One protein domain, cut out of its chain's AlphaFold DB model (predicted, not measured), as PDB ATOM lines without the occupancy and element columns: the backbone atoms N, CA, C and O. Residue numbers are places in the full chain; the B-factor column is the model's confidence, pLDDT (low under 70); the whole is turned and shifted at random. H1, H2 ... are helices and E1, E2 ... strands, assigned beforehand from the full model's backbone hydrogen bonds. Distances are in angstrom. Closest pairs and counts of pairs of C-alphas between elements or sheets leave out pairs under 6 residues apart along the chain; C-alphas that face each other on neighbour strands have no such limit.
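AT A GLANCE: This is residues 3 to 91 of the 91 residues of an uncharacterized protein of Proteobacteria bacterium (UniProt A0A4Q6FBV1). A small, strongly twisted antiparallel sheet has one face covered by three helices side by side, H1, H2 and H3, each running opposite ways to the next, with H2 between the other two. The domain is mixed, of helices and strands, in two layers, with the three helices on one face of the sheet and no named helix on the other. The 89 printed residues hold, in chain order, E1, E2, E3, H1, H2 and H3, and the sheet's order is E2, E1, E3. The whole is compact, with a radius of gyration of the C-alphas of 12.4 A and spans of 36 by 26 by 25 A.

IN THESE COORDINATES: Find C-alpha 3 at (163.897, 141.444, 150.487), where E1, residues 3 to 9, begins. E2 is residues 13 to 16, and E3 runs from 27 to 34 over 20.8 A. H1, residues 36 to 54, is 26.9 A long; H2, residues 62 to 74, is 18.3 A long. H3, residues 80 to 89, ends at C-alpha 89, (158.043, 148.337, 170.239).

HOW THE PARTS SIT: Look first at E1, antiparallel to E2 in a hairpin, with N 5 and O 16 at 2.9 A. On its other side E3 is antiparallel too, with N 6 and O 30 at 2.8 A. H1 is on the sheet at a height of 8.4 A; C-alphas 14 and 46, the closest of E2 and H1, are 6.3 A apart. H2 touches H1 at a shallow tilt of 18 degrees, closest at C-alphas 42 and 69, 6.5 A. H3 touches H2 at a shallow tilt of 29 degrees, closest at C-alphas 70 and 86, 5.8 A. Each of these two pairs is a helical hairpin, while H1 and H3 are apart. Every O i to N i+4 pair is within hydrogen-bond range in H1 and H2, and 5 of 6 are in H3.

THE WHOLE: The C-alphas farthest apart, of Pro 58 and Glu 80, are 35.9 A apart. The printed part has no cut and no long link. Look for pLDDT under 70 at residues 20 to 25 and 57 to 59.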
ATOM      1  N   ARG A   3     165.134 140.787 150.077       94.38
ATOM      2  CA  ARG A   3     163.897 141.444 150.487       94.38
ATOM      3  C   ARG A   3     162.988 140.435 151.173       94.38
ATOM      4  O   ARG A   3     162.771 139.341 150.648       94.38
ATOM      5  N   LYS A   4     162.470 140.801 152.339       94.75
ATOM      6  CA  LYS A   4     161.490 140.015 153.092       94.75
ATOM      7  C   LYS A   4     160.454 140.932 153.715       94.75
ATOM      8  O   LYS A   4     160.724 142.096 153.977       94.75
ATOM      9  N   TYR A   5     159.289 140.371 153.982       93.31
ATOM     10  CA  TYR A   5     158.189 141.052 154.641       93.31
ATOM     11  C   TYR A   5     158.003 140.425 156.013       93.31
ATOM     12  O   TYR A   5     157.675 139.243 156.110       93.31
ATOM     13  N   LEU A   6     158.276 141.189 157.067       93.31
ATOM     14  CA  LEU A   6     158.017 140.778 158.438       93.31
ATOM     15  C   LEU A   6     156.546 141.026 158.748       93.31
ATOM     16  O   LEU A   6     156.114 142.172 158.850       93.31
ATOM     17  N   VAL A   7     155.789 139.947 158.905       91.75
ATOM     18  CA  VAL A   7     154.379 139.995 159.281       91.75
ATOM     19  C   VAL A   7     154.282 139.836 160.792       91.75
ATOM     20  O   VAL A   7     154.662 138.804 161.343       91.75
ATOM     21  N   CYS A   8     153.786 140.871 161.460       88.75
ATOM     22  CA  CYS A   8     153.560 140.921 162.899       88.75
ATOM     23  C   CYS A   8     152.063 140.746 163.180       88.75
ATOM     24  O   CYS A   8     151.329 141.728 163.314       88.75
ATOM     25  N   GLY A   9     151.608 139.492 163.228       83.19
ATOM     26  CA  GLY A   9     150.227 139.152 163.555       83.19
ATOM     27  C   GLY A   9     149.964 139.119 165.062       83.19
ATOM     28  O   GLY A   9     150.884 139.089 165.875       83.19
ATOM     29  N   LYS A  10     148.682 139.060 165.451       73.56
ATOM     30  CA  LYS A  10     148.271 139.007 166.872       73.56
ATOM     31  C   LYS A  10     148.791 137.780 167.636       73.56
ATOM     32  O   LYS A  10     148.945 137.852 168.849       73.56
ATOM     33  N   ARG A  11     149.003 136.651 166.947       72.19
ATOM     34  CA  ARG A  11     149.401 135.363 167.553       72.19
ATOM     35  C   ARG A  11     150.702 134.780 167.008       72.19
ATOM     36  O   ARG A  11     151.208 133.822 167.569       72.19
ATOM     37  N   GLN A  12     151.212 135.312 165.900       83.06
ATOM     38  CA  GLN A  12     152.379 134.756 165.222       83.06
ATOM     39  C   GLN A  12     153.148 135.846 164.492       83.06
ATOM     40  O   GLN A  12     152.561 136.809 163.988       83.06
ATOM     41  N   VAL A  13     154.458 135.653 164.405       89.25
ATOM     42  CA  VAL A  13     155.360 136.497 163.623       89.25
ATOM     43  C   VAL A  13     156.035 135.627 162.576       89.25
ATOM     44  O   VAL A  13     156.426 134.503 162.876       89.25
ATOM     45  N   PHE A  14     156.163 136.095 161.337       92.12
ATOM     46  CA  PHE A  14     156.838 135.329 160.285       92.12
ATOM     47  C   PHE A  14     157.419 136.221 159.187       92.12
ATOM     48  O   PHE A  14     157.075 137.396 159.069       92.12
ATOM     49  N   LEU A  15     158.324 135.652 158.384       92.56
ATOM     50  CA  LEU A  15     158.892 136.301 157.203       92.56
ATOM     51  C   LEU A  15     158.252 135.743 155.935       92.56
ATOM     52  O   LEU A  15     158.184 134.531 155.747       92.56
ATOM     53  N   GLN A  16     157.868 136.629 155.024       90.75
ATOM     54  CA  GLN A  16     157.327 136.270 153.719       90.75
ATOM     55  C   GLN A  16     158.199 136.819 152.585       90.75
ATOM     56  O   GLN A  16     158.863 137.845 152.720       90.75
ATOM     57  N   SER A  17     158.216 136.118 151.450       88.62
ATOM     58  CA  SER A  17     159.001 136.511 150.266       88.62
ATOM     59  C   SER A  17     158.264 137.456 149.313       88.62
ATOM     60  O   SER A  17     158.899 138.040 148.444       88.62
ATOM     61  N   LYS A  18     156.940 137.580 149.431       85.19
ATOM     62  CA  LYS A  18     156.109 138.420 148.561       85.19
ATOM     63  C   LYS A  18     155.372 139.448 149.405       85.19
ATOM     64  O   LYS A  18     154.935 139.103 150.502       85.19
ATOM     65  N   ASN A  19     155.222 140.660 148.871       75.56
ATOM     66  CA  ASN A  19     154.280 141.621 149.423       75.56
ATOM     67  C   ASN A  19     152.882 141.046 149.208       75.56
ATOM     68  O   ASN A  19     152.521 140.689 148.087       75.56
ATOM     69  N   SER A  20     152.146 140.858 150.286       64.00
ATOM     70  CA  SER A  20     150.846 140.218 150.261       64.00
ATOM     71  C   SER A  20     149.918 141.109 151.057       64.00
ATOM     72  O   SER A  20     149.888 141.033 152.284       64.00
ATOM     73  N   GLU A  21     149.164 141.940 150.342       60.78
ATOM     74  CA  GLU A  21     148.108 142.789 150.907       60.78
ATOM     75  C   GLU A  21     147.123 141.970 151.755       60.78
ATOM     76  O   GLU A  21     146.652 142.457 152.775       60.78
ATOM     77  N   ALA A  22     146.940 140.682 151.439       59.03
ATOM     78  CA  ALA A  22     146.130 139.738 152.214       59.03
ATOM     79  C   ALA A  22     146.572 139.539 153.683       59.03
ATOM     80  O   ALA A  22     145.831 138.952 154.464       59.03
ATOM     81  N   HIS A  23     147.765 140.002 154.083       62.41
ATOM     82  CA  HIS A  23     148.220 139.949 155.483       62.41
ATOM     83  C   HIS A  23     148.088 141.276 156.227       62.41
ATOM     84  O   HIS A  23     148.325 141.299 157.437       62.41
ATOM     85  N   ALA A  24     147.682 142.357 155.552       60.84
ATOM     86  CA  ALA A  24     147.355 143.619 156.218       60.84
ATOM     87  C   ALA A  24     146.236 143.418 157.257       60.84
ATOM     88  O   ALA A  24     146.273 144.006 158.337       60.84
ATOM     89  N   ASP A  25     145.311 142.497 156.974       67.94
ATOM     90  CA  ASP A  25     144.209 142.129 157.867       67.94
ATOM     91  C   ASP A  25     144.675 141.328 159.097       67.94
ATOM     92  O   ASP A  25     144.019 141.315 160.141       67.94
ATOM     93  N   ILE A  26     145.831 140.657 159.002       74.94
ATOM     94  CA  ILE A  26     146.398 139.830 160.078       74.94
ATOM     95  C   ILE A  26     147.198 140.688 161.066       74.94
ATOM     96  O   ILE A  26     147.237 140.388 162.268       74.94
ATOM     97  N   GLY A  27     147.833 141.755 160.580       83.12
ATOM     98  CA  GLY A  27     148.580 142.686 161.412       83.12
ATOM     99  C   GLY A  27     149.530 143.588 160.631       83.12
ATOM    100  O   GLY A  27     149.375 143.830 159.436       83.12
ATOM    101  N   LYS A  28     150.541 144.112 161.330       89.06
ATOM    102  CA  LYS A  28     151.512 145.022 160.719       89.06
ATOM    103  C   LYS A  28     152.463 144.236 159.821       89.06
ATOM    104  O   LYS A  28     153.143 143.328 160.292       89.06
ATOM    105  N   VAL A  29     152.560 144.636 158.560       91.50
ATOM    106  CA  VAL A  29     153.588 144.157 157.631       91.50
ATOM    107  C   VAL A  29     154.689 145.208 157.543       91.50
ATOM    108  O   VAL A  29     154.390 146.393 157.409       91.50
ATOM    109  N   VAL A  30     155.947 144.779 157.646       92.44
ATOM    110  CA  VAL A  30     157.125 145.642 157.494       92.44
ATOM    111  C   VAL A  30     158.024 145.101 156.393       92.44
ATOM    112  O   VAL A  30     158.437 143.940 156.438       92.44
ATOM    113  N   GLU A  31     158.365 145.943 155.421       94.38
ATOM    114  CA  GLU A  31     159.350 145.592 154.397       94.38
ATOM    115  C   GLU A  31     160.777 145.708 154.951       94.38
ATOM    116  O   GLU A  31     161.190 146.758 155.450       94.38
ATOM    117  N   LEU A  32     161.538 144.617 154.835       95.62
ATOM    118  CA  LEU A  32     162.922 144.498 155.277       95.62
ATOM    119  C   LEU A  32     163.861 144.218 154.101       95.62
ATOM    120  O   LEU A  32     163.583 143.363 153.254       95.62
ATOM    121  N   LEU A  33     165.024 144.866 154.112       96.38
ATOM    122  CA  LEU A  33     166.134 144.590 153.206       96.38
ATOM    123  C   LEU A  33     167.347 144.105 154.011       96.38
ATOM    124  O   LEU A  33     168.089 144.891 154.590       96.38
ATOM    125  N   LEU A  34     167.516 142.784 154.071       94.81
ATOM    126  CA  LEU A  34     168.412 142.104 155.012       94.81
ATOM    127  C   LEU A  34     169.661 141.554 154.301       94.81
ATOM    128  O   LEU A  34     169.558 141.001 153.200       94.81
ATOM    129  N   PRO A  35     170.854 141.599 154.910       96.19
ATOM    130  CA  PRO A  35     171.941 140.691 154.557       96.19
ATOM    131  C   PRO A  35     171.526 139.231 154.800       96.19
ATOM    132  O   PRO A  35     170.720 138.939 155.682       96.19
ATOM    133  N   ILE A  36     172.084 138.289 154.032       93.06
ATOM    134  CA  ILE A  36     171.680 136.875 154.124       93.06
ATOM    135  C   ILE A  36     171.952 136.275 155.514       93.06
ATOM    136  O   ILE A  36     171.154 135.491 156.019       93.06
ATOM    137  N   ASN A  37     173.035 136.700 156.167       93.94
ATOM    138  CA  ASN A  37     173.383 136.243 157.511       93.94
ATOM    139  C   ASN A  37     172.375 136.738 158.560       93.94
ATOM    140  O   ASN A  37     171.992 135.980 159.449       93.94
ATOM    141  N   ASP A  38     171.920 137.988 158.453       94.00
ATOM    142  CA  ASP A  38     170.921 138.560 159.362       94.00
ATOM    143  C   ASP A  38     169.528 137.985 159.119       94.00
ATOM    144  O   ASP A  38     168.775 137.793 160.070       94.00
ATOM    145  N   PHE A  39     169.213 137.616 157.875       94.81
ATOM    146  CA  PHE A  39     168.002 136.863 157.569       94.81
ATOM    147  C   PHE A  39     167.940 135.542 158.341       94.81
ATOM    148  O   PHE A  39     166.957 135.309 159.039       94.81
ATOM    149  N   TRP A  40     168.984 134.712 158.273       94.44
ATOM    150  CA  TRP A  40     168.987 133.422 158.970       94.44
ATOM    151  C   TRP A  40     168.912 133.583 160.490       94.44
ATOM    152  O   TRP A  40     168.231 132.816 161.171       94.44
ATOM    153  N   LYS A  41     169.565 134.614 161.042       93.44
ATOM    154  CA  LYS A  41     169.444 134.952 162.468       93.44
ATOM    155  C   LYS A  41     168.010 135.333 162.833       93.44
ATOM    156  O   LYS A  41     167.467 134.792 163.792       93.44
ATOM    157  N   LEU A  42     167.394 136.227 162.060       94.44
ATOM    158  CA  LEU A  42     166.025 136.686 162.285       94.44
ATOM    159  C   LEU A  42     165.017 135.537 162.159       94.44
ATOM    160  O   LEU A  42     164.116 135.419 162.985       94.44
ATOM    161  N   GLU A  43     165.191 134.660 161.170       94.31
ATOM    162  CA  GLU A  43     164.343 133.482 160.981       94.31
ATOM    163  C   GLU A  43     164.429 132.523 162.175       94.31
ATOM    164  O   GLU A  43     163.404 132.037 162.652       94.31
ATOM    165  N   ASN A  44     165.630 132.286 162.706       93.12
ATOM    166  CA  ASN A  44     165.811 131.437 163.881       93.12
ATOM    167  C   ASN A  44     165.126 132.011 165.128       93.12
ATOM    168  O   ASN A  44     164.485 131.262 165.866       93.12
ATOM    169  N   GLU A  45     165.214 133.323 165.361       92.38
ATOM    170  CA  GLU A  45     164.505 133.970 166.476       92.38
ATOM    171  C   GLU A  45     162.981 133.871 166.316       92.38
ATOM    172  O   GLU A  45     162.266 133.572 167.274       92.38
ATOM    173  N   ILE A  46     162.480 134.026 165.090       93.62
ATOM    174  CA  ILE A  46     161.061 133.853 164.768       93.62
ATOM    175  C   ILE A  46     160.593 132.406 164.995       93.62
ATOM    176  O   ILE A  46     159.523 132.169 165.551       93.62
ATOM    177  N   ARG A  47     161.382 131.402 164.600       91.31
ATOM    178  CA  ARG A  47     161.026 129.994 164.844       91.31
ATOM    179  C   ARG A  47     160.934 129.686 166.336       91.31
ATOM    180  O   ARG A  47     159.986 129.030 166.758       91.31
ATOM    181  N   LYS A  48     161.882 130.196 167.132       88.62
ATOM    182  CA  LYS A  48     161.864 130.048 168.594       88.62
ATOM    183  C   LYS A  48     160.591 130.636 169.189       88.62
ATOM    184  O   LYS A  48     159.953 129.971 169.997       88.62
ATOM    185  N   ILE A  49     160.207 131.850 168.788       87.75
ATOM    186  CA  ILE A  49     159.023 132.481 169.372       87.75
ATOM    187  C   ILE A  49     157.738 131.753 168.994       87.75
ATOM    188  O   ILE A  49     156.930 131.481 169.871       87.75
ATOM    189  N   ASN A  50     157.585 131.349 167.731       87.69
ATOM    190  CA  ASN A  50     156.388 130.633 167.292       87.69
ATOM    191  C   ASN A  50     156.252 129.273 167.987       87.69
ATOM    192  O   ASN A  50     155.143 128.887 168.340       87.69
ATOM    193  N   TYR A  51     157.365 128.572 168.233       86.81
ATOM    194  CA  TYR A  51     157.360 127.347 169.032       86.81
ATOM    195  C   TYR A  51     156.867 127.607 170.461       86.81
ATOM    196  O   TYR A  51     155.970 126.920 170.940       86.81
ATOM    197  N   LEU A  52     157.414 128.635 171.113       83.25
ATOM    198  CA  LEU A  52     157.052 129.002 172.481       83.25
ATOM    199  C   LEU A  52     155.591 129.456 172.610       83.25
ATOM    200  O   LEU A  52     154.924 129.120 173.584       83.25
ATOM    201  N   THR A  53     155.086 130.210 171.631       82.81
ATOM    202  CA  THR A  53     153.682 130.637 171.591       82.81
ATOM    203  C   THR A  53     152.744 129.463 171.309       82.81
ATOM    204  O   THR A  53     151.645 129.427 171.849       82.81
ATOM    205  N   ALA A  54     153.167 128.487 170.503       84.38
ATOM    206  CA  ALA A  54     152.375 127.291 170.225       84.38
ATOM    207  C   ALA A  54     152.339 126.300 171.401       84.38
ATOM    208  O   ALA A  54     151.357 125.578 171.541       84.38
ATOM    209  N   SER A  55     153.380 126.253 172.239       81.44
ATOM    210  CA  SER A  55     153.450 125.319 173.369       81.44
ATOM    211  C   SER A  55     152.693 125.782 174.620       81.44
ATOM    212  O   SER A  55     152.722 125.065 175.614       81.44
ATOM    213  N   ASP A  56     152.091 126.981 174.596       71.88
ATOM    214  CA  ASP A  56     151.376 127.628 175.713       71.88
ATOM    215  C   ASP A  56     152.115 127.521 177.061       71.88
ATOM    216  O   ASP A  56     151.536 127.326 178.128       71.88
ATOM    217  N   ALA A  57     153.450 127.578 176.999       68.94
ATOM    218  CA  ALA A  57     154.292 127.283 178.144       68.94
ATOM    219  C   ALA A  57     154.161 128.417 179.181       68.94
ATOM    220  O   ALA A  57     154.506 129.567 178.876       68.94
ATOM    221  N   PRO A  58     153.695 128.129 180.411       64.88
ATOM    222  CA  PRO A  58     153.539 129.151 181.434       64.88
ATOM    223  C   PRO A  58     154.905 129.738 181.816       64.88
ATOM    224  O   PRO A  58     155.880 129.016 182.010       64.88
ATOM    225  N   GLY A  59     154.976 131.068 181.921       69.06
ATOM    226  CA  GLY A  59     156.191 131.790 182.319       69.06
ATOM    227  C   GLY A  59     157.146 132.167 181.180       69.06
ATOM    228  O   GLY A  59     158.219 132.706 181.448       69.06
ATOM    229  N   VAL A  60     156.784 131.933 179.914       74.31
ATOM    230  CA  VAL A  60     157.606 132.384 178.785       74.31
ATOM    231  C   VAL A  60     157.388 133.868 178.493       74.31
ATOM    232  O   VAL A  60     156.288 134.302 178.155       74.31
ATOM    233  N   ASP A  61     158.471 134.647 178.536       81.62
ATOM    234  CA  ASP A  61     158.477 136.059 178.145       81.62
ATOM    235  C   ASP A  61     158.442 136.229 176.614       81.62
ATOM    236  O   ASP A  61     159.440 136.546 175.957       81.62
ATOM    237  N   VAL A  62     157.265 136.000 176.026       82.69
ATOM    238  CA  VAL A  62     157.003 136.226 174.595       82.69
ATOM    239  C   VAL A  62     157.273 137.690 174.225       82.69
ATOM    240  O   VAL A  62     157.826 137.970 173.162       82.69
ATOM    241  N   SER A  63     156.960 138.631 175.118       83.25
ATOM    242  CA  SER A  63     157.190 140.061 174.897       83.25
ATOM    243  C   SER A  63     158.680 140.379 174.729       83.25
ATOM    244  O   SER A  63     159.081 141.023 173.757       83.25
ATOM    245  N   GLY A  64     159.537 139.856 175.607       86.44
ATOM    246  CA  GLY A  64     160.986 140.011 175.515       86.44
ATOM    247  C   GLY A  64     161.587 139.391 174.254       86.44
ATOM    248  O   GLY A  64     162.487 139.982 173.650       86.44
ATOM    249  N   GLN A  65     161.077 138.242 173.802       87.25
ATOM    250  CA  GLN A  65     161.527 137.635 172.542       87.25
ATOM    251  C   GLN A  65     161.066 138.448 171.319       87.25
ATOM    252  O   GLN A  65     161.864 138.676 170.407       87.25
ATOM    253  N   LEU A  66     159.838 138.984 171.322       88.56
ATOM    254  CA  LEU A  66     159.366 139.908 170.279       88.56
ATOM    255  C   LEU A  66     160.262 141.146 170.179       88.56
ATOM    256  O   LEU A  66     160.650 141.550 169.081       88.56
ATOM    257  N   LYS A  67     160.676 141.715 171.318       90.44
ATOM    258  CA  LYS A  67     161.609 142.852 171.338       90.44
ATOM    259  C   LYS A  67     162.933 142.531 170.647       90.44
ATOM    260  O   LYS A  67     163.489 143.408 169.989       90.44
ATOM    261  N   LYS A  68     163.448 141.300 170.748       91.31
ATOM    262  CA  LYS A  68     164.675 140.895 170.034       91.31
ATOM    263  C   LYS A  68     164.478 140.889 168.523       91.31
ATOM    264  O   LYS A  68     165.331 141.416 167.813       91.31
ATOM    265  N   ILE A  69     163.343 140.381 168.044       93.06
ATOM    266  CA  ILE A  69     162.976 140.404 166.620       93.06
ATOM    267  C   ILE A  69     162.898 141.855 166.121       93.06
ATOM    268  O   ILE A  69     163.468 142.187 165.080       93.06
ATOM    269  N   PHE A  70     162.271 142.751 166.887       93.62
ATOM    270  CA  PHE A  70     162.197 144.178 166.557       93.62
ATOM    271  C   PHE A  70     163.566 144.864 166.558       93.62
ATOM    272  O   PHE A  70     163.883 145.611 165.635       93.62
ATOM    273  N   LYS A  71     164.428 144.577 167.540       92.81
ATOM    274  CA  LYS A  71     165.807 145.092 167.556       92.81
ATOM    275  C   LYS A  71     166.605 144.616 166.342       92.81
ATOM    276  O   LYS A  71     167.300 145.427 165.736       92.81
ATOM    277  N   ALA A  72     166.478 143.342 165.977       92.38
ATOM    278  CA  ALA A  72     167.184 142.754 164.844       92.38
ATOM    279  C   ALA A  72     166.680 143.274 163.490       92.38
ATOM    280  O   ALA A  72     167.470 143.398 162.566       92.38
ATOM    281  N   SER A  73     165.392 143.605 163.365       93.50
ATOM    282  CA  SER A  73     164.787 144.079 162.108       93.50
ATOM    283  C   SER A  73     164.850 145.599 161.909       93.50
ATOM    284  O   SER A  73     164.822 146.055 160.769       93.50
ATOM    285  N   TYR A  74     164.987 146.387 162.982       94.00
ATOM    286  CA  TYR A  74     164.924 147.855 162.958       94.00
ATOM    287  C   TYR A  74     165.815 148.516 161.893       94.00
ATOM    288  O   TYR A  74     165.342 149.359 161.134       94.00
ATOM    289  N   ASN A  75     167.089 148.122 161.810       93.50
ATOM    290  CA  ASN A  75     168.052 148.729 160.880       93.50
ATOM    291  C   ASN A  75     167.799 148.357 159.412       93.50
ATOM    292  O   ASN A  75     168.387 148.957 158.518       93.50
ATOM    293  N   PHE A  76     166.945 147.367 159.166       95.62
ATOM    294  CA  PHE A  76     166.681 146.828 157.837       95.62
ATOM    295  C   PHE A  76     165.302 147.220 157.308       95.62
ATOM    296  O   PHE A  76     164.986 146.896 156.165       95.62
ATOM    297  N   ALA A  77     164.491 147.917 158.111       95.38
ATOM    298  CA  ALA A  77     163.208 148.457 157.686       95.38
ATOM    299  C   ALA A  77     163.401 149.513 156.593       95.38
ATOM    300  O   ALA A  77     164.122 150.500 156.783       95.38
ATOM    301  N   VAL A  78     162.756 149.280 155.450       94.00
ATOM    302  CA  VAL A  78     162.878 150.117 154.250       94.00
ATOM    303  C   VAL A  78     162.052 151.397 154.388       94.00
ATOM    304  O   VAL A  78     162.511 152.469 154.005       94.00
ATOM    305  N   ILE A  79     160.853 151.292 154.964       93.44
ATOM    306  CA  ILE A  79     159.906 152.401 155.118       93.44
ATOM    307  C   ILE A  79     160.126 153.084 156.474       93.44
ATOM    308  O   ILE A  79     160.135 152.425 157.515       93.44
ATOM    309  N   GLU A  80     160.256 154.414 156.479       93.19
ATOM    310  CA  GLU A  80     160.529 155.189 157.702       93.19
ATOM    311  C   GLU A  80     159.408 155.054 158.745       93.19
ATOM    312  O   GLU A  80     159.675 154.818 159.922       93.19
ATOM    313  N   ALA A  81     158.146 155.097 158.310       92.69
ATOM    314  CA  ALA A  81     156.996 154.881 159.189       92.69
ATOM    315  C   ALA A  81     157.032 153.499 159.874       92.69
ATOM    316  O   ALA A  81     156.708 153.375 161.057       92.69
ATOM    317  N   ASP A  82     157.475 152.458 159.163       92.81
ATOM    318  CA  ASP A  82     157.617 151.114 159.729       92.81
ATOM    319  C   ASP A  82     158.791 151.034 160.703       92.81
ATOM    320  O   ASP A  82     158.698 150.401 161.756       92.81
ATOM    321  N   ARG A  83     159.892 151.717 160.388       93.69
ATOM    322  CA  ARG A  83     161.055 151.827 161.269       93.69
ATOM    323  C   ARG A  83     160.687 152.500 162.591       93.69
ATOM    324  O   ARG A  83     161.089 152.018 163.652       93.69
ATOM    325  N   GLN A  84     159.893 153.566 162.542       93.75
ATOM    326  CA  GLN A  84     159.394 154.256 163.729       93.75
ATOM    327  C   GLN A  84     158.422 153.377 164.527       93.75
ATOM    328  O   GLN A  84     158.564 153.244 165.742       93.75
ATOM    329  N   TRP A  85     157.533 152.654 163.844       93.50
ATOM    330  CA  TRP A  85     156.650 151.666 164.470       93.50
ATOM    331  C   TRP A  85     157.425 150.552 165.205       93.50
ATOM    332  O   TRP A  85     157.045 150.157 166.314       93.50
ATOM    333  N   ILE A  86     158.537 150.071 164.627       93.12
ATOM    334  CA  ILE A  86     159.463 149.126 165.276       93.12
ATOM    335  C   ILE A  86     160.167 149.793 166.467       93.12
ATOM    336  O   ILE A  86     160.336 149.167 167.516       93.12
ATOM    337  N   HIS A  87     160.584 151.056 166.336       92.31
ATOM    338  CA  HIS A  87     161.279 151.795 167.394       92.31
ATOM    339  C   HIS A  87     160.464 151.881 168.689       92.31
ATOM    340  O   HIS A  87     161.015 151.741 169.778       92.31
ATOM    341  N   GLU A  88     159.157 152.094 168.577       92.31
ATOM    342  CA  GLU A  88     158.248 152.155 169.725       92.31
ATOM    343  C   GLU A  88     158.136 150.815 170.457       92.31
ATOM    344  O   GLU A  88     157.975 150.788 171.673       92.31
ATOM    345  N   ARG A  89     158.262 149.700 169.728       89.56
ATOM    346  CA  ARG A  89     158.043 148.337 170.239       89.56
ATOM    347  C   ARG A  89     159.315 147.610 170.651       89.56
ATOM    348  O   ARG A  89     159.239 146.593 171.330       89.56
ATOM    349  N   LYS A  90     160.487 148.103 170.238       84.94
ATOM    350  CA  LYS A  90     161.785 147.527 170.626       84.94
ATOM    351  C   LYS A  90     162.264 147.968 172.018       84.94
ATOM    352  O   LYS A  90     163.233 147.384 172.513       84.94
ATOM    353  N   LYS A  91     161.650 149.015 172.588       75.44
ATOM    354  CA  LYS A  91     161.876 149.507 173.960       75.44
ATOM    355  C   LYS A  91     161.275 148.516 174.951       75.44
ATOM    356  O   LYS A  91     161.981 148.045 175.864       75.44
TER     357      LYS A  91